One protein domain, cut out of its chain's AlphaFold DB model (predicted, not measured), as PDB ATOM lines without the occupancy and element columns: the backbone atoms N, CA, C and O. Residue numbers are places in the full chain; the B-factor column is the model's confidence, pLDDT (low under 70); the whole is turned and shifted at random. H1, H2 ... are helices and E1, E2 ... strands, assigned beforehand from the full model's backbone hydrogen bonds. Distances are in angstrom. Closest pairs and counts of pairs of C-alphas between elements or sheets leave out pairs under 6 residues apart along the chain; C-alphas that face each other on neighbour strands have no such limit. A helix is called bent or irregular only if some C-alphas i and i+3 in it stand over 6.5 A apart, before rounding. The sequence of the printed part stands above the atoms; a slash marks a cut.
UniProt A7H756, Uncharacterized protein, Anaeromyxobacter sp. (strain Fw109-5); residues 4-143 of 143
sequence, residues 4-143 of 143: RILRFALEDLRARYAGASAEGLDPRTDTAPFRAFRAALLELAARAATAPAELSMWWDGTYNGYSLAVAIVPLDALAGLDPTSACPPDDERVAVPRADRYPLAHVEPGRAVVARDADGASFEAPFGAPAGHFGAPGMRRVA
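What this domain is: This is residues 4 to 143 of the 143 residues of an uncharacterized protein of Anaeromyxobacter sp. (strain Fw109-5) (UniProt A7H756). A strongly twisted wall of six strands has helix H2 packed on one face, mainly over its E5 and E6 part, while the unnamed residues 81 to 87 pass along another side of H2. H1 follows E1 and meets the first residues of H2, and the small hairpin E7 and E8 lies at that same end of the domain. The 140 printed residues hold two named helices and eight named strands, in the order E1, H1, H2, E2, E3, E4, E5, E6, E7, E8. The large sheet runs E4, E1, E3, E2, E5, E6, all antiparallel, and the class is mixed, helices and strands. The whole is compact, with a radius of gyration of the C-alphas of 14.2 A, and rounded, spanning 41 by 32 by 29 A.

How they stand to each other: The large sheet sets edge strand E4, residues 91 to 95, beside E1, residues 4 to 9, with N 5 and O 93 2.8 A apart. E1 neighbours E3, residues 65 to 73, with N 6 and O 70 at 2.9 A. E3 forms a hairpin with E2, residues 53 to 62, with N 58 and O 69 at 3.1 A. E2 neighbours E5, residues 102 to 108, with N 55 and O 105 at 2.8 A. E5 forms a hairpin with edge strand E6, residues 111 to 114, with N 106 and O 113 at 2.8 A. H2, residues 32 to 48, is on one face of this sheet, in two layers, one of strands and one of helix; its closest C-alphas to E6 are those of Ala 46 and Arg 111, 4.8 A apart. H1, residues 10 to 20, touches H2 with residues 32 to 37 of H2 alone, about perpendicular at 78 degrees; the closest C-alphas, of Tyr 17 and Pro 33, are 5.0 A apart. E1, H1, H2 and E2 make a split strand-helix-strand unit, two strands running the same way with E3 between them, and its crossover is right-handed. E7, residues 122 to 124, forms a hairpin with E8, residues 140 to 142, with N 124 and O 140 at 2.8 A. The closest C-alphas of E7 and E5 are those of Phe 123 and Tyr 102, 6.8 A apart, while E8 and E5 are apart. Every O i to N i+4 pair in H2 is within hydrogen-bond range, against 5 of 7 in H1.

Where its parts are: E1 begins at C-alpha 4, (135.221, 111.878, 65.509), and spans 16.6 A. E2 spans 27.5 A, E3 25.7 A and E5 18.9 A. H2 spans 24.4 A from C-alpha 32 at (131.616, 93.791, 83.253). H1 spans 14.9 A and is irregular, C-alphas 16 and 19 being 7.9 A apart. E8 ends at C-alpha 142, (120.678, 93.361, 76.598).

The domain as a whole: The farthest C-alphas, of Gly 24 and Asp 76, are 42.1 A apart. The printed part has no cut. The links H1 to H2, E3 to E4 and E7 to E8 are long. Mean pLDDT of the printed part is 90.7; residues 129 to 136 are under 70.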
ATOM      1  N   ARG A   4     133.961 112.175  64.825       97.25
ATOM      2  CA  ARG A   4     135.221 111.878  65.509       97.25
ATOM      3  C   ARG A   4     135.173 110.414  65.944       97.25
ATOM      4  O   ARG A   4     134.252 110.025  66.661       97.25
ATOM      5  N   ILE A   5     136.100 109.592  65.462       97.31
ATOM      6  CA  ILE A   5     136.159 108.155  65.745       97.31
ATOM      7  C   ILE A   5     137.401 107.876  66.577       97.31
ATOM      8  O   ILE A   5     138.517 108.045  66.091       97.31
ATOM      9  N   LEU A   6     137.180 107.411  67.802       97.56
ATOM     10  CA  LEU A   6     138.209 106.968  68.734       97.56
ATOM     11  C   LEU A   6     138.295 105.444  68.686       97.56
ATOM     12  O   LEU A   6     137.260 104.775  68.699       97.56
ATOM     13  N   ARG A   7     139.504 104.888  68.635       96.25
ATOM     14  CA  ARG A   7     139.733 103.440  68.665       96.25
ATOM     15  C   ARG A   7     140.478 103.060  69.929       96.25
ATOM     16  O   ARG A   7     141.527 103.618  70.208       96.25
ATOM     17  N   PHE A   8     139.967 102.074  70.651       95.75
ATOM     18  CA  PHE A   8     140.580 101.552  71.871       95.75
ATOM     19  C   PHE A   8     141.012 100.109  71.633       95.75
ATOM     20  O   PHE A   8     140.173  99.280  71.268       95.75
ATOM     21  N   ALA A   9     142.299  99.805  71.797       93.31
ATOM     22  CA  ALA A   9     142.814  98.455  71.598       93.31
ATOM     23  C   ALA A   9     142.172  97.472  72.592       93.31
ATOM     24  O   ALA A   9     142.043  97.755  73.784       93.31
ATOM     25  N   LEU A  10     141.762  96.298  72.103       91.12
ATOM     26  CA  LEU A  10     141.109  95.281  72.928       91.12
ATOM     27  C   LEU A  10     141.998  94.814  74.087       91.12
ATOM     28  O   LEU A  10     141.506  94.639  75.199       91.12
ATOM     29  N   GLU A  11     143.295  94.624  73.844       90.00
ATOM     30  CA  GLU A  11     144.219  94.169  74.889       90.00
ATOM     31  C   GLU A  11     144.397  95.216  75.995       90.00
ATOM     32  O   GLU A  11     144.413  94.862  77.172       90.00
ATOM     33  N   ASP A  12     144.411  96.506  75.651       93.06
ATOM     34  CA  ASP A  12     144.494  97.587  76.639       93.06
ATOM     35  C   ASP A  12     143.210  97.696  77.465       93.06
ATOM     36  O   ASP A  12     143.256  97.867  78.686       93.06
ATOM     37  N   LEU A  13     142.050  97.535  76.819       93.44
ATOM     38  CA  LEU A  13     140.760  97.466  77.501       93.44
ATOM     39  C   LEU A  13     140.708  96.283  78.478       93.44
ATOM     40  O   LEU A  13     140.276  96.449  79.621       93.44
ATOM     41  N   ARG A  14     141.187  95.103  78.065       89.19
ATOM     42  CA  ARG A  14     141.291  93.922  78.936       89.19
ATOM     43  C   ARG A  14     142.216  94.176  80.113       89.19
ATOM     44  O   ARG A  14     141.815  93.942  81.246       89.19
ATOM     45  N   ALA A  15     143.427  94.660  79.855       91.38
ATOM     46  CA  ALA A  15     144.422  94.889  80.893       91.38
ATOM     47  C   ALA A  15     143.926  95.908  81.926       91.38
ATOM     48  O   ALA A  15     144.035  95.685  83.131       91.38
ATOM     49  N   ARG A  16     143.323  97.008  81.463       94.62
ATOM     50  CA  ARG A  16     142.863  98.097  82.329       94.62
ATOM     51  C   ARG A  16     141.660  97.718  83.189       94.62
ATOM     52  O   ARG A  16     141.567  98.173  84.325       94.62
ATOM     53  N   TYR A  17     140.753  96.899  82.660       93.38
ATOM     54  CA  TYR A  17     139.502  96.540  83.329       93.38
ATOM     55  C   TYR A  17     139.443  95.074  83.783       93.38
ATOM     56  O   TYR A  17     138.365  94.588  84.122       93.38
ATOM     57  N   ALA A  18     140.585  94.382  83.858       88.06
ATOM     58  CA  ALA A  18     140.678  92.983  84.289       88.06
ATOM     59  C   ALA A  18     140.039  92.730  85.667       88.06
ATOM     60  O   ALA A  18     139.445  91.681  85.892       88.06
ATOM     61  N   GLY A  19     140.113  93.708  86.579       89.19
ATOM     62  CA  GLY A  19     139.522  93.614  87.918       89.19
ATOM     63  C   GLY A  19     137.996  93.764  87.974       89.19
ATOM     64  O   GLY A  19     137.419  93.591  89.041       89.19
ATOM     65  N   ALA A  20     137.333  94.106  86.863       91.44
ATOM     66  CA  ALA A  20     135.872  94.206  86.811       91.44
ATOM     67  C   ALA A  20     135.190  92.845  86.588       91.44
ATOM     68  O   ALA A  20     133.991  92.712  86.834       91.44
ATOM     69  N   SER A  21     135.938  91.852  86.106       87.00
ATOM     70  CA  SER A  21     135.439  90.505  85.850       87.00
ATOM     71  C   SER A  21     135.188  89.743  87.150       87.00
ATOM     72  O   SER A  21     136.019  89.741  88.056       87.00
ATOM     73  N   ALA A  22     134.050  89.051  87.226       83.19
ATOM     74  CA  ALA A  22     133.793  88.107  88.308       83.19
ATOM     75  C   ALA A  22     134.638  86.837  88.125       83.19
ATOM     76  O   ALA A  22     134.823  86.363  87.000       83.19
ATOM     77  N   GLU A  23     135.119  86.255  89.226       86.00
ATOM     78  CA  GLU A  23     135.877  85.002  89.178       86.00
ATOM     79  C   GLU A  23     135.067  83.882  88.503       86.00
ATOM     80  O   GLU A  23     133.893  83.664  88.803       86.00
ATOM     81  N   GLY A  24     135.706  83.164  87.572       81.69
ATOM     82  CA  GLY A  24     135.124  82.003  86.892       81.69
ATOM     83  C   GLY A  24     134.100  82.308  85.791       81.69
ATOM     84  O   GLY A  24     133.581  81.367  85.190       81.69
ATOM     85  N   LEU A  25     133.807  83.578  85.493       83.00
ATOM     86  CA  LEU A  25     132.897  83.935  84.403       83.00
ATOM     87  C   LEU A  25     133.548  83.667  83.033       83.00
ATOM     88  O   LEU A  25     134.722  83.977  82.837       83.00
ATOM     89  N   ASP A  26     132.793  83.113  82.072       83.19
ATOM     90  CA  ASP A  26     133.304  82.910  80.707       83.19
ATOM     91  C   ASP A  26     133.626  84.276  80.078       83.19
ATOM     92  O   ASP A  26     132.695  85.058  79.823       83.19
ATOM     93  N   PRO A  27     134.905  84.550  79.748       77.56
ATOM     94  CA  PRO A  27     135.306  85.824  79.168       77.56
ATOM     95  C   PRO A  27     134.525  86.164  77.886       77.56
ATOM     96  O   PRO A  27     134.289  87.334  77.593       77.56
ATOM     97  N   ARG A  28     134.067  85.165  77.119       77.75
ATOM     98  CA  ARG A  28     133.293  85.392  75.883       77.75
ATOM     99  C   ARG A  28     131.960  86.095  76.123       77.75
ATOM    100  O   ARG A  28     131.402  86.689  75.203       77.75
ATOM    101  N   THR A  29     131.430  85.991  77.337       83.00
ATOM    102  CA  THR A  29     130.111  86.520  77.708       83.00
ATOM    103  C   THR A  29     130.180  87.608  78.772       83.00
ATOM    104  O   THR A  29     129.179  88.298  78.984       83.00
ATOM    105  N   ASP A  30     131.343  87.770  79.405       86.88
ATOM    106  CA  ASP A  30     131.585  88.788  80.413       86.88
ATOM    107  C   ASP A  30     131.648  90.188  79.792       86.88
ATOM    108  O   ASP A  30     132.515  90.514  78.975       86.88
ATOM    109  N   THR A  31     130.702  91.025  80.204       90.81
ATOM    110  CA  THR A  31     130.590  92.424  79.797       90.81
ATOM    111  C   THR A  31     130.916  93.394  80.930       90.81
ATOM    112  O   THR A  31     130.853  94.605  80.713       90.81
ATOM    113  N   ALA A  32     131.287  92.922  82.126       92.69
ATOM    114  CA  ALA A  32     131.616  93.791  83.253       92.69
ATOM    115  C   ALA A  32     132.794  94.741  82.952       92.69
ATOM    116  O   ALA A  32     132.639  95.942  83.206       92.69
ATOM    117  N   PRO A  33     133.893  94.299  82.300       92.81
ATOM    118  CA  PRO A  33     134.952  95.206  81.853       92.81
ATOM    119  C   PRO A  33     134.449  96.317  80.927       92.81
ATOM    120  O   PRO A  33     134.788  97.487  81.095       92.81
ATOM    121  N   PHE A  34     133.561  95.977  79.991       94.50
ATOM    122  CA  PHE A  34     132.955  96.966  79.109       94.50
ATOM    123  C   PHE A  34     132.030  97.926  79.842       94.50
ATOM    124  O   PHE A  34     132.045  99.116  79.553       94.50
ATOM    125  N   ARG A  35     131.228  97.448  80.799       95.44
ATOM    126  CA  ARG A  35     130.361  98.323  81.597       95.44
ATOM    127  C   ARG A  35     131.184  99.338  82.386       95.44
ATOM    128  O   ARG A  35     130.800 100.505  82.414       95.44
ATOM    129  N   ALA A  36     132.306  98.910  82.965       96.69
ATOM    130  CA  ALA A  36     133.237  99.786  83.669       96.69
ATOM    131  C   ALA A  36     133.872 100.820  82.722       96.69
ATOM    132  O   ALA A  36     133.807 102.019  82.997       96.69
ATOM    133  N   PHE A  37     134.382 100.380  81.567       97.62
ATOM    134  CA  PHE A  37     134.897 101.277  80.530       97.62
ATOM    135  C   PHE A  37     133.846 102.282  80.046       97.62
ATOM    136  O   PHE A  37     134.102 103.485  80.012       97.62
ATOM    137  N   ARG A  38     132.646 101.802  79.705       97.94
ATOM    138  CA  ARG A  38     131.526 102.626  79.244       97.94
ATOM    139  C   ARG A  38     131.185 103.686  80.280       97.94
ATOM    140  O   ARG A  38     131.043 104.842  79.912       97.94
ATOM    141  N   ALA A  39     131.064 103.315  81.554       98.06
ATOM    142  CA  ALA A  39     130.767 104.270  82.616       98.06
ATOM    143  C   ALA A  39     131.827 105.384  82.683       98.06
ATOM    144  O   ALA A  39     131.467 106.557  82.629       98.06
ATOM    145  N   ALA A  40     133.115 105.021  82.692       98.31
ATOM    146  CA  ALA A  40     134.214 105.986  82.734       98.31
ATOM    147  C   ALA A  40     134.241 106.908  81.500       98.31
ATOM    148  O   ALA A  40     134.387 108.124  81.630       98.31
ATOM    149  N   LEU A  41     134.058 106.349  80.299       98.56
ATOM    150  CA  LEU A  41     134.016 107.124  79.057       98.56
ATOM    151  C   LEU A  41     132.827 108.092  79.034       98.56
ATOM    152  O   LEU A  41     132.992 109.251  78.664       98.56
ATOM    153  N   LEU A  42     131.637 107.634  79.432       98.50
ATOM    154  CA  LEU A  42     130.431 108.461  79.432       98.50
ATOM    155  C   LEU A  42     130.493 109.584  80.469       98.50
ATOM    156  O   LEU A  42     129.981 110.671  80.214       98.50
ATOM    157  N   GLU A  43     131.160 109.363  81.598       98.44
ATOM    158  CA  GLU A  43     131.411 110.407  82.592       98.44
ATOM    159  C   GLU A  43     132.345 111.504  82.048       98.44
ATOM    160  O   GLU A  43     132.086 112.696  82.224       98.44
ATOM    161  N   LEU A  44     133.410 111.119  81.332       98.50
ATOM    162  CA  LEU A  44     134.299 112.067  80.650       98.50
ATOM    163  C   LEU A  44     133.573 112.814  79.528       98.50
ATOM    164  O   LEU A  44     133.714 114.031  79.421       98.50
ATOM    165  N   ALA A  45     132.766 112.109  78.734       98.12
ATOM    166  CA  ALA A  45     131.981 112.706  77.661       98.12
ATOM    167  C   ALA A  45     130.978 113.729  78.204       98.12
ATOM    168  O   ALA A  45     130.950 114.859  77.732       98.12
ATOM    169  N   ALA A  46     130.225 113.385  79.251       98.06
ATOM    170  CA  ALA A  46     129.297 114.307  79.901       98.06
ATOM    171  C   ALA A  46     129.992 115.592  80.384       98.06
ATOM    172  O   ALA A  46     129.452 116.682  80.216       98.06
ATOM    173  N   ARG A  47     131.204 115.490  80.950       97.88
ATOM    174  CA  ARG A  47     131.993 116.662  81.372       97.88
ATOM    175  C   ARG A  47     132.509 117.504  80.208       97.88
ATOM    176  O   ARG A  47     132.592 118.720  80.339       97.88
ATOM    177  N   ALA A  48     132.901 116.861  79.114       97.69
ATOM    178  CA  ALA A  48     133.489 117.523  77.954       97.69
ATOM    179  C   ALA A  48     132.444 118.082  76.971       97.69
ATOM    180  O   ALA A  48     132.805 118.862  76.090       97.69
ATOM    181  N   ALA A  49     131.180 117.665  77.088       97.94
ATOM    182  CA  ALA A  49     130.116 118.029  76.162       97.94
ATOM    183  C   ALA A  49     129.826 119.531  76.177       97.94
ATOM    184  O   ALA A  49     129.483 120.109  77.208       97.94
ATOM    185  N   THR A  50     129.911 120.148  75.000       97.75
ATOM    186  CA  THR A  50     129.533 121.550  74.758       97.75
ATOM    187  C   THR A  50     128.190 121.672  74.036       97.75
ATOM    188  O   THR A  50     127.567 122.731  74.060       97.75
ATOM    189  N   ALA A  51     127.723 120.581  73.427       97.50
ATOM    190  CA  ALA A  51     126.448 120.457  72.735       97.50
ATOM    191  C   ALA A  51     125.955 118.996  72.803       97.50
ATOM    192  O   ALA A  51     126.732 118.113  73.179       97.50
ATOM    193  N   PRO A  52     124.686 118.718  72.452       98.12
ATOM    194  CA  PRO A  52     124.193 117.349  72.352       98.12
ATOM    195  C   PRO A  52     124.979 116.513  71.332       98.12
ATOM    196  O   PRO A  52     125.286 116.993  70.238       98.12
ATOM    197  N   ALA A  53     125.265 115.258  71.675       98.00
ATOM    198  CA  ALA A  53     125.988 114.310  70.838       98.00
ATOM    199  C   ALA A  53     125.418 112.889  70.925       98.00
ATOM    200  O   ALA A  53     125.031 112.409  71.987       98.00
ATOM    201  N   GLU A  54     125.457 112.187  69.800       97.94
ATOM    202  CA  GLU A  54     125.205 110.759  69.687       97.94
ATOM    203  C   GLU A  54     126.526 109.999  69.632       97.94
ATOM    204  O   GLU A  54     127.398 110.266  68.795       97.94
ATOM    205  N   LEU A  55     126.650 109.007  70.507       98.31
ATOM    206  CA  LEU A  55     127.743 108.055  70.526       98.31
ATOM    207  C   LEU A  55     127.257 106.712  69.992       98.31
ATOM    208  O   LEU A  55     126.210 106.185  70.375       98.31
ATOM    209  N   SER A  56     128.078 106.112  69.144       97.44
ATOM    210  CA  SER A  56     127.860 104.773  68.598       97.44
ATOM    211  C   SER A  56     129.166 103.996  68.586       97.44
ATOM    212  O   SER A  56     130.237 104.589  68.663       97.44
ATOM    213  N   MET A  57     129.092 102.671  68.515       96.88
ATOM    214  CA  MET A  57     130.256 101.805  68.644       96.88
ATOM    215  C   MET A  57     130.188 100.568  67.753       96.88
ATOM    216  O   MET A  57     129.110 100.146  67.331       96.88
ATOM    217  N   TRP A  58     131.350  99.985  67.472       94.50
ATOM    218  CA  TRP A  58     131.506  98.702  66.784       94.50
ATOM    219  C   TRP A  58     132.907  98.134  67.035       94.50
ATOM    220  O   TRP A  58     133.831  98.870  67.382       94.50
ATOM    221  N   TRP A  59     133.090  96.836  66.801       92.44
ATOM    222  CA  TRP A  59     134.425  96.242  66.730       92.44
ATOM    223  C   TRP A  59     135.044  96.473  65.353       92.44
ATOM    224  O   TRP A  59     134.437  96.158  64.325       92.44
ATOM    225  N   ASP A  60     136.256  97.018  65.331       89.88
ATOM    226  CA  ASP A  60     137.084  97.129  64.135       89.88
ATOM    227  C   ASP A  60     138.194  96.074  64.178       89.88
ATOM    228  O   ASP A  60     138.918  95.960  65.169       89.88
ATOM    229  N   GLY A  61     138.287  95.269  63.123       85.44
ATOM    230  CA  GLY A  61     139.259  94.187  63.006       85.44
ATOM    231  C   GLY A  61     140.423  94.599  62.123       85.44
ATOM    232  O   GLY A  61     140.229  95.132  61.033       85.44
ATOM    233  N   THR A  62     141.637  94.323  62.574       73.25
ATOM    234  CA  THR A  62     142.867  94.512  61.803       73.25
ATOM    235  C   THR A  62     143.658  93.211  61.778       73.25
ATOM    236  O   THR A  62     143.354  92.275  62.515       73.25
ATOM    237  N   TYR A  63     144.712  93.157  60.964       72.38
ATOM    238  CA  TYR A  63     145.652  92.035  60.996       72.38
ATOM    239  C   TYR A  63     146.305  91.851  62.382       72.38
ATOM    240  O   TYR A  63     146.574  90.726  62.788       72.38
ATOM    241  N   ASN A  64     146.505  92.944  63.125       72.94
ATOM    242  CA  ASN A  64     147.207  92.948  64.411       72.94
ATOM    243  C   ASN A  64     146.277  92.775  65.625       72.94
ATOM    244  O   ASN A  64     146.752  92.804  66.756       72.94
ATOM    245  N   GLY A  65     144.965  92.616  65.417       86.06
ATOM    246  CA  GLY A  65     143.992  92.468  66.498       86.06
ATOM    247  C   GLY A  65     142.752  93.340  66.330       86.06
ATOM    248  O   GLY A  65     142.427  93.792  65.228       86.06
ATOM    249  N   TYR A  66     142.050  93.564  67.440       89.12
ATOM    250  CA  TYR A  66     140.752  94.236  67.478       89.12
ATOM    251  C   TYR A  66     140.796  95.542  68.263       89.12
ATOM    252  O   TYR A  66     141.458  95.635  69.296       89.12
ATOM    253  N   SER A  67     140.016  96.521  67.810       93.25
ATOM    254  CA  SER A  67     139.762  97.759  68.545       93.25
ATOM    255  C   SER A  67     138.262  97.974  68.719       93.25
ATOM    256  O   SER A  67     137.493  97.749  67.782       93.25
ATOM    257  N   LEU A  68     137.836  98.466  69.880       94.88
ATOM    258  CA  LEU A  68     136.499  99.027  70.028       94.88
ATOM    259  C   LEU A  68     136.535 100.444  69.459       94.88
ATOM    260  O   LEU A  68     137.231 101.311  69.984       94.88
ATOM    261  N   ALA A  69     135.811 100.676  68.372       96.25
ATOM    262  CA  ALA A  69     135.641 102.004  67.816       96.25
ATOM    263  C   ALA A  69     134.425 102.678  68.455       96.25
ATOM    264  O   ALA A  69     133.364 102.062  68.563       96.25
ATOM    265  N   VAL A  70     134.569 103.947  68.831       97.94
ATOM    266  CA  VAL A  70     133.484 104.815  69.294       97.94
ATOM    267  C   VAL A  70     133.427 106.035  68.387       97.94
ATOM    268  O   VAL A  70     134.389 106.793  68.294       97.94
ATOM    269  N   ALA A  71     132.300 106.221  67.707       98.00
ATOM    270  CA  ALA A  71     132.027 107.398  66.898       98.00
ATOM    271  C   ALA A  71     131.185 108.402  67.672       98.00
ATOM    272  O   ALA A  71     130.167 108.034  68.257       98.00
ATOM    273  N   ILE A  72     131.587 109.665  67.583       98.19
ATOM    274  CA  ILE A  72     130.924 110.816  68.180       98.19
ATOM    275  C   ILE A  72     130.380 111.712  67.074       98.19
ATOM    276  O   ILE A  72     131.104 112.083  66.143       98.19
ATOM    277  N   VAL A  73     129.110 112.081  67.202       97.25
ATOM    278  CA  VAL A  73     128.397 112.926  66.250       97.25
ATOM    279  C   VAL A  73     127.565 113.973  66.997       97.25
ATOM    280  O   VAL A  73     126.766 113.575  67.832       97.25
ATOM    281  N   PRO A  74     127.642 115.271  66.659       96.19
ATOM    282  CA  PRO A  74     128.566 115.865  65.697       96.19
ATOM    283  C   PRO A  74     129.997 115.922  66.263       96.19
ATOM    284  O   PRO A  74     130.212 115.764  67.464       96.19
ATOM    285  N   LEU A  75     130.994 116.090  65.388       92.38
ATOM    286  CA  LEU A  75     132.416 115.982  65.757       92.38
ATOM    287  C   LEU A  75     132.861 117.017  66.806       92.38
ATOM    288  O   LEU A  75     133.782 116.760  67.577       92.38
ATOM    289  N   ASP A  76     132.219 118.182  66.819       93.44
ATOM    290  CA  ASP A  76     132.563 119.361  67.611       93.44
ATOM    291  C   ASP A  76     131.924 119.368  69.006       93.44
ATOM    292  O   ASP A  76     132.484 119.968  69.925       93.44
ATOM    293  N   ALA A  77     130.822 118.637  69.203       95.44
ATOM    294  CA  ALA A  77     130.113 118.562  70.485       95.44
ATOM    295  C   ALA A  77     130.975 118.019  71.642       95.44
ATOM    296  O   ALA A  77     130.700 118.306  72.805       95.44
ATOM    297  N   LEU A  78     132.026 117.253  71.324       95.56
ATOM    298  CA  LEU A  78     133.001 116.704  72.275       95.56
ATOM    299  C   LEU A  78     134.448 116.957  71.822       95.56
ATOM    300  O   LEU A  78     135.324 116.110  72.014       95.56
ATOM    301  N   ALA A  79     134.729 118.114  71.215       93.00
ATOM    302  CA  ALA A  79     136.087 118.455  70.776       93.00
ATOM    303  C   ALA A  79     137.113 118.436  71.930       93.00
ATOM    304  O   ALA A  79     138.262 118.060  71.725       93.00
ATOM    305  N   GLY A  80     136.686 118.786  73.151       94.19
ATOM    306  CA  GLY A  80     137.520 118.771  74.359       94.19
ATOM    307  C   GLY A  80     137.602 117.423  75.085       94.19
ATOM    308  O   GLY A  80     138.200 117.359  76.155       94.19
ATOM    309  N   LEU A  81     136.985 116.354  74.564       97.31
ATOM    310  CA  LEU A  81     137.046 115.037  75.205       97.31
ATOM    311  C   LEU A  81     138.462 114.457  75.107       97.31
ATOM    312  O   LEU A  81     138.928 114.145  74.006       97.31
ATOM    313  N   ASP A  82     139.072 114.232  76.270       97.44
ATOM    314  CA  ASP A  82     140.248 113.384  76.467       97.44
ATOM    315  C   ASP A  82     139.816 112.052  77.119       97.44
ATOM    316  O   ASP A  82     139.444 112.032  78.297       97.44
ATOM    317  N   PRO A  83     139.816 110.932  76.373       96.75
ATOM    318  CA  PRO A  83     139.397 109.634  76.891       96.75
ATOM    319  C   PRO A  83     140.514 108.886  77.638       96.75
ATOM    320  O   PRO A  83     140.248 107.809  78.172       96.75
ATOM    321  N   THR A  84     141.741 109.418  77.704       97.31
ATOM    322  CA  THR A  84     142.941 108.691  78.160       97.31
ATOM    323  C   THR A  84     142.786 108.086  79.557       97.31
ATOM    324  O   THR A  84     143.229 106.963  79.812       97.31
ATOM    325  N   SER A  85     142.104 108.781  80.473       95.69
ATOM    326  CA  SER A  85     141.852 108.266  81.824       95.69
ATOM    327  C   SER A  85     140.824 107.128  81.863       95.69
ATOM    328  O   SER A  85     140.867 106.316  82.788       95.69
ATOM    329  N   ALA A  86     139.925 107.020  80.880       96.50
ATOM    330  CA  ALA A  86     139.077 105.840  80.706       96.50
ATOM    331  C   ALA A  86     139.861 104.717  80.018       96.50
ATOM    332  O   ALA A  86     139.896 103.602  80.529       96.50
ATOM    333  N   CYS A  87     140.512 105.000  78.895       96.88
ATOM    334  CA  CYS A  87     141.462 104.123  78.213       96.88
ATOM    335  C   CYS A  87     142.198 104.964  77.155       96.88
ATOM    336  O   CYS A  87     141.526 105.710  76.440       96.88
ATOM    337  N   PRO A  88     143.533 104.880  77.026       96.12
ATOM    338  CA  PRO A  88     144.240 105.539  75.933       96.12
ATOM    339  C   PRO A  88     143.716 105.051  74.570       96.12
ATOM    340  O   PRO A  88     143.590 103.841  74.375       96.12
ATOM    341  N   PRO A  89     143.372 105.951  73.633       95.75
ATOM    342  CA  PRO A  89     143.028 105.548  72.282       95.75
ATOM    343  C   PRO A  89     144.299 105.128  71.530       95.75
ATOM    344  O   PRO A  89     145.331 105.785  71.624       95.75
ATOM    345  N   ASP A  90     144.200 104.044  70.770       93.75
ATOM    346  CA  ASP A  90     145.236 103.546  69.854       93.75
ATOM    347  C   ASP A  90     145.294 104.397  68.573       93.75
ATOM    348  O   ASP A  90     146.352 104.622  67.995       93.75
ATOM    349  N   ASP A  91     144.139 104.919  68.147       94.12
ATOM    350  CA  ASP A  91     144.010 105.777  66.970       94.12
ATOM    351  C   ASP A  91     142.801 106.719  67.098       94.12
ATOM    352  O   ASP A  91     141.795 106.406  67.749       94.12
ATOM    353  N   GLU A  92     142.890 107.868  66.431       95.69
ATOM    354  CA  GLU A  92     141.813 108.842  66.293       95.69
ATOM    355  C   GLU A  92     141.729 109.333  64.845       95.69
ATOM    356  O   GLU A  92     142.721 109.743  64.243       95.69
ATOM    357  N   ARG A  93     140.514 109.363  64.289       95.62
ATOM    358  CA  ARG A  93     140.286 109.881  62.935       95.62
ATOM    359  C   ARG A  93     138.938 110.564  62.767       95.62
ATOM    360  O   ARG A  93     137.968 110.243  63.452       95.62
ATOM    361  N   VAL A  94     138.854 111.437  61.766       96.94
ATOM    362  CA  VAL A  94     137.590 112.018  61.296       96.94
ATOM    363  C   VAL A  94     137.131 111.275  60.046       96.94
ATOM    364  O   VAL A  94     137.804 111.300  59.017       96.94
ATOM    365  N   ALA A  95     135.987 110.599  60.124       95.56
ATOM    366  CA  ALA A  95     135.416 109.869  58.993       95.56
ATOM    367  C   ALA A  95     133.892 109.742  59.111       95.56
ATOM    368  O   ALA A  95     133.282 110.169  60.089       95.56
ATOM    369  N   VAL A  96     133.251 109.161  58.098       94.62
ATOM    370  CA  VAL A  96     131.827 108.808  58.176       94.62
ATOM    371  C   VAL A  96     131.667 107.581  59.089       94.62
ATOM    372  O   VAL A  96     132.401 106.608  58.901       94.62
ATOM    373  N   PRO A  97     130.735 107.587  60.063       91.12
ATOM    374  CA  PRO A  97     130.425 106.401  60.857       91.12
ATOM    375  C   PRO A  97     130.029 105.211  59.990       91.12
ATOM    376  O   PRO A  97     129.375 105.369  58.957       91.12
ATOM    377  N   ARG A  98     130.342 104.001  60.456       91.62
ATOM    378  CA  ARG A  98     129.881 102.777  59.798       91.62
ATOM    379  C   ARG A  98     128.353 102.687  59.766       91.62
ATOM    380  O   ARG A  98     127.660 103.150  60.677       91.62
ATOM    381  N   ALA A  99     127.825 102.061  58.718       90.31
ATOM    382  CA  ALA A  99     126.392 101.804  58.602       90.31
ATOM    383  C   ALA A  99     125.916 100.770  59.639       90.31
ATOM    384  O   ALA A  99     124.858 100.945  60.231       90.31
ATOM    385  N   ASP A 100     126.733  99.752  59.916       90.06
ATOM    386  CA  ASP A 100     126.463  98.611  60.799       90.06
ATOM    387  C   ASP A 100     126.941  98.826  62.248       90.06
ATOM    388  O   ASP A 100     127.499  97.938  62.889       90.06
ATOM    389  N   ARG A 101     126.742 100.039  62.770       93.19
ATOM    390  CA  ARG A 101     127.126 100.424  64.137       93.19
ATOM    391  C   ARG A 101     126.020 100.141  65.154       93.19
ATOM    392  O   ARG A 101     124.840 100.121  64.813       93.19
ATOM    393  N   TYR A 102     126.407 100.042  66.420       94.94
ATOM    394  CA  TYR A 102     125.496  99.891  67.552       94.94
ATOM    395  C   TYR A 102     125.396 101.206  68.338       94.94
ATOM    396  O   TYR A 102     126.416 101.877  68.518       94.94
ATOM    397  N   PRO A 103     124.206 101.612  68.808       95.88
ATOM    398  CA  PRO A 103     124.069 102.801  69.641       95.88
ATOM    399  C   PRO A 103     124.775 102.596  70.990       95.88
ATOM    400  O   PRO A 103     124.731 101.506  71.565       95.88
ATOM    401  N   LEU A 104     125.440 103.643  71.486       97.31
ATOM    402  CA  LEU A 104     126.143 103.627  72.770       97.31
ATOM    403  C   LEU A 104     125.479 104.570  73.776       97.31
ATOM    404  O   LEU A 104     125.065 104.123  74.845       97.31
ATOM    405  N   ALA A 105     125.374 105.859  73.450       98.25
ATOM    406  CA  ALA A 105     124.813 106.855  74.354       98.25
ATOM    407  C   ALA A 105     124.342 108.116  73.631       98.25
ATOM    408  O   ALA A 105     124.926 108.503  72.625       98.25
ATOM    409  N   HIS A 106     123.354 108.777  74.222       98.19
ATOM    410  CA  HIS A 106     123.071 110.187  73.998       98.19
ATOM    411  C   HIS A 106     123.771 111.002  75.092       98.19
ATOM    412  O   HIS A 106     123.671 110.666  76.277       98.19
ATOM    413  N   VAL A 107     124.496 112.048  74.715       98.31
ATOM    414  CA  VAL A 107     125.274 112.889  75.628       98.31
ATOM    415  C   VAL A 107     124.823 114.335  75.488       98.31
ATOM    416  O   VAL A 107     124.758 114.866  74.389       98.31
ATOM    417  N   GLU A 108     124.558 114.976  76.615       97.88
ATOM    418  CA  GLU A 108     124.311 116.408  76.762       97.88
ATOM    419  C   GLU A 108     125.372 116.995  77.716       97.88
ATOM    420  O   GLU A 108     125.999 116.250  78.479       97.88
ATOM    421  N   PRO A 109     125.579 118.323  77.740       97.88
ATOM    422  CA  PRO A 109     126.428 118.960  78.746       97.88
ATOM    423  C   PRO A 109     126.057 118.537  80.177       97.88
ATOM    424  O   PRO A 109     124.947 118.780  80.652       97.88
ATOM    425  N   GLY A 110     126.989 117.876  80.868       97.75
ATOM    426  CA  GLY A 110     126.824 117.375  82.234       97.75
ATOM    427  C   GLY A 110     126.052 116.058  82.372       97.75
ATOM    428  O   GLY A 110     125.888 115.579  83.496       97.75
ATOM    429  N   ARG A 111     125.590 115.438  81.277       97.56
ATOM    430  CA  ARG A 111     124.763 114.224  81.335       97.56
ATOM    431  C   ARG A 111     125.034 113.262  80.181       97.56
ATOM    432  O   ARG A 111     125.029 113.643  79.024       97.56
ATOM    433  N   ALA A 112     125.148 111.975  80.487       97.69
ATOM    434  CA  ALA A 112     125.161 110.916  79.481       97.69
ATOM    435  C   ALA A 112     124.098 109.863  79.803       97.69
ATOM    436  O   ALA A 112     123.931 109.459  80.956       97.69
ATOM    437  N   VAL A 113     123.376 109.414  78.781       97.56
ATOM    438  CA  VAL A 113     122.326 108.398  78.879       97.56
ATOM    439  C   VAL A 113     122.650 107.281  77.901       97.56
ATOM    440  O   VAL A 113     122.817 107.528  76.711       97.56
ATOM    441  N   VAL A 114     122.730 106.042  78.391       97.38
ATOM    442  CA  VAL A 114     122.937 104.870  77.527       97.38
ATOM    443  C   VAL A 114     121.794 104.783  76.521       97.38
ATOM    444  O   VAL A 114     120.620 104.779  76.900       97.38
ATOM    445  N   ALA A 115     122.150 104.716  75.244       95.81
ATOM    446  CA  ALA A 115     121.187 104.673  74.161       95.81
ATOM    447  C   ALA A 115     120.521 103.293  74.101       95.81
ATOM    448  O   ALA A 115     121.136 102.264  74.400       95.81
ATOM    449  N   ARG A 116     119.247 103.293  73.715       92.81
ATOM    450  CA  ARG A 116     118.420 102.095  73.576       92.81
ATOM    451  C   ARG A 116     117.901 101.990  72.148       92.81
ATOM    452  O   ARG A 116     117.683 103.011  71.500       92.81
ATOM    453  N   ASP A 117     117.733 100.766  71.661       88.50
ATOM    454  CA  ASP A 117     117.044 100.512  70.399       88.50
ATOM    455  C   ASP A 117     115.523 100.700  70.533       88.50
ATOM    456  O   ASP A 117     115.009 101.042  71.601       88.50
ATOM    457  N   ALA A 118     114.800 100.500  69.429       88.38
ATOM    458  CA  ALA A 118     113.353 100.693  69.369       88.38
ATOM    459  C   ALA A 118     112.565  99.779  70.327       88.38
ATOM    460  O   ALA A 118     111.465 100.145  70.734       88.38
ATOM    461  N   ASP A 119     113.133  98.638  70.726       90.06
ATOM    462  CA  ASP A 119     112.512  97.725  71.690       90.06
ATOM    463  C   ASP A 119     112.973  98.009  73.133       90.06
ATOM    464  O   ASP A 119     112.634  97.273  74.059       90.06
ATOM    465  N   GLY A 120     113.778  99.056  73.340       90.50
ATOM    466  CA  GLY A 120     114.306  99.444  74.642       90.50
ATOM    467  C   GLY A 120     115.599  98.733  75.050       90.50
ATOM    468  O   GLY A 120     116.084  98.988  76.153       90.50
ATOM    469  N   ALA A 121     116.192  97.898  74.193       93.44
ATOM    470  CA  ALA A 121     117.410  97.170  74.530       93.44
ATOM    471  C   ALA A 121     118.665  98.033  74.348       93.44
ATOM    472  O   ALA A 121     118.744  98.890  73.470       93.44
ATOM    473  N   SER A 122     119.684  97.773  75.162       94.62
ATOM    474  CA  SER A 122     121.021  98.356  75.024       94.62
ATOM    475  C   SER A 122     122.012  97.345  74.443       94.62
ATOM    476  O   SER A 122     121.716  96.154  74.315       94.62
ATOM    477  N   PHE A 123     123.208  97.817  74.097       94.38
ATOM    478  CA  PHE A 123     124.276  96.972  73.573       94.38
ATOM    479  C   PHE A 123     125.498  96.996  74.482       94.38
ATOM    480  O   PHE A 123     125.858  98.020  75.072       94.38
ATOM    481  N   GLU A 124     126.143  95.843  74.575       93.56
ATOM    482  CA  GLU A 124     127.349  95.619  75.350       93.56
ATOM    483  C   GLU A 124     128.406  94.923  74.505       93.56
ATOM    484  O   GLU A 124     128.084  94.118  73.632       93.56
ATOM    485  N   ALA A 125     129.673  95.226  74.762       90.88
ATOM    486  CA  ALA A 125     130.790  94.648  74.033       90.88
ATOM    487  C   ALA A 125     131.584  93.742  74.986       90.88
ATOM    488  O   ALA A 125     132.354  94.264  75.783       90.88
ATOM    489  N   PRO A 126     131.405  92.410  74.996       86.81
ATOM    490  CA  PRO A 126     132.289  91.541  75.768       86.81
ATOM    491  C   PRO A 126     133.750  91.804  75.396       86.81
ATOM    492  O   PRO A 126     134.075  91.935  74.219       86.81
ATOM    493  N   PHE A 127     134.629  91.898  76.392       85.69
ATOM    494  CA  PHE A 127     136.066  92.080  76.154       85.69
ATOM    495  C   PHE A 127     136.834  90.771  76.218       85.69
ATOM    496  O   PHE A 127     138.017  90.774  75.914       85.69
ATOM    497  N   GLY A 128     136.236  89.652  76.622       70.38
ATOM    498  CA  GLY A 128     136.992  88.413  76.751       70.38
ATOM    499  C   GLY A 128     137.255  87.714  75.422       70.38
ATOM    500  O   GLY A 128     137.483  88.362  74.403       70.38
ATOM    501  N   ALA A 129     137.340  86.384  75.445       63.72
ATOM    502  CA  ALA A 129     137.995  85.647  74.375       63.72
ATOM    503  C   ALA A 129     137.328  85.862  72.995       63.72
ATOM    504  O   ALA A 129     136.099  85.938  72.917       63.72
ATOM    505  N   PRO A 130     138.129  85.938  71.915       60.47
ATOM    506  CA  PRO A 130     137.650  86.011  70.533       60.47
ATOM    507  C   PRO A 130     136.499  85.017  70.268       60.47
ATOM    508  O   PRO A 130     136.672  83.820  70.495       60.47
ATOM    509  N   ALA A 131     135.334  85.490  69.803       55.31
ATOM    510  CA  ALA A 131     134.138  84.649  69.607       55.31
ATOM    511  C   ALA A 131     133.515  84.731  68.195       55.31
ATOM    512  O   ALA A 131     132.705  83.882  67.831       55.31
ATOM    513  N   GLY A 132     133.873  85.737  67.390       55.22
ATOM    514  CA  GLY A 132     133.407  85.905  66.010       55.22
ATOM    515  C   GLY A 132     134.216  85.105  64.978       55.22
ATOM    516  O   GLY A 132     135.262  84.548  65.292       55.22
ATOM    517  N   HIS A 133     133.767  85.121  63.715       50.09
ATOM    518  CA  HIS A 133     134.353  84.373  62.580       50.09
ATOM    519  C   HIS A 133     135.854  84.641  62.316       50.09
ATOM    520  O   HIS A 133     136.506  83.848  61.647       50.09
ATOM    521  N   PHE A 134     136.401  85.731  62.864       55.00
ATOM    522  CA  PHE A 134     137.824  86.096  62.801       55.00
ATOM    523  C   PHE A 134     138.460  86.297  64.191       55.00
ATOM    524  O   PHE A 134     139.613  86.693  64.301       55.00
ATOM    525  N   GLY A 135     137.704  86.034  65.260       59.34
ATOM    526  CA  GLY A 135     138.099  86.307  66.636       59.34
ATOM    527  C   GLY A 135     137.698  87.687  67.175       59.34
ATOM    528  O   GLY A 135     138.137  88.086  68.247       59.34
ATOM    529  N   ALA A 136     136.826  88.429  66.496       62.56
ATOM    530  CA  ALA A 136     136.265  89.643  67.092       62.56
ATOM    531  C   ALA A 136     135.434  89.257  68.325       62.56
ATOM    532  O   ALA A 136     134.706  88.256  68.262       62.56
ATOM    533  N   PRO A 137     135.469  90.013  69.431       72.38
ATOM    534  CA  PRO A 137     134.405  89.905  70.412       72.38
ATOM    535  C   PRO A 137     133.081  90.289  69.731       72.38
ATOM    536  O   PRO A 137     133.046  91.138  68.841       72.38
ATOM    537  N   GLY A 138     131.986  89.613  70.069       83.50
ATOM    538  CA  GLY A 138     130.671  89.979  69.536       83.50
ATOM    539  C   GLY A 138     130.170  91.307  70.113       83.50
ATOM    540  O   GLY A 138     130.798  91.899  70.989       83.50
ATOM    541  N   MET A 139     128.994  91.744  69.663       89.88
ATOM    542  CA  MET A 139     128.178  92.731  70.377       89.88
ATOM    543  C   MET A 139     126.963  92.007  70.946       89.88
ATOM    544  O   MET A 139     126.282  91.267  70.236       89.88
ATOM    545  N   ARG A 140     126.701  92.189  72.237       89.50
ATOM    546  CA  ARG A 140     125.600  91.558  72.958       89.50
ATOM    547  C   ARG A 140     124.478  92.563  73.153       89.50
ATOM    548  O   ARG A 140     124.680  93.616  73.745       89.50
ATOM    549  N   ARG A 141     123.282  92.208  72.703       91.50
ATOM    550  CA  ARG A 141     122.058  92.947  73.009       91.50
ATOM    551  C   ARG A 141     121.539  92.559  74.398       91.50
ATOM    552  O   ARG A 141     121.528  91.371  74.727       91.50
ATOM    553  N   VAL A 142     121.130  93.536  75.205       90.25
ATOM    554  CA  VAL A 142     120.678  93.361  76.598       90.25
ATOM    555  C   VAL A 142     119.387  94.145  76.818       90.25
ATOM    556  O   VAL A 142     119.353  95.341  76.531       90.25
ATOM    557  N   ALA A 143     118.346  93.462  77.300       83.75
ATOM    558  CA  ALA A 143     117.049  94.050  77.649       83.75
ATOM    559  C   ALA A 143     117.092  94.781  78.999       83.75
ATOM    560  O   ALA A 143     117.832  94.307  79.894       83.75
TER     561      ALA A 143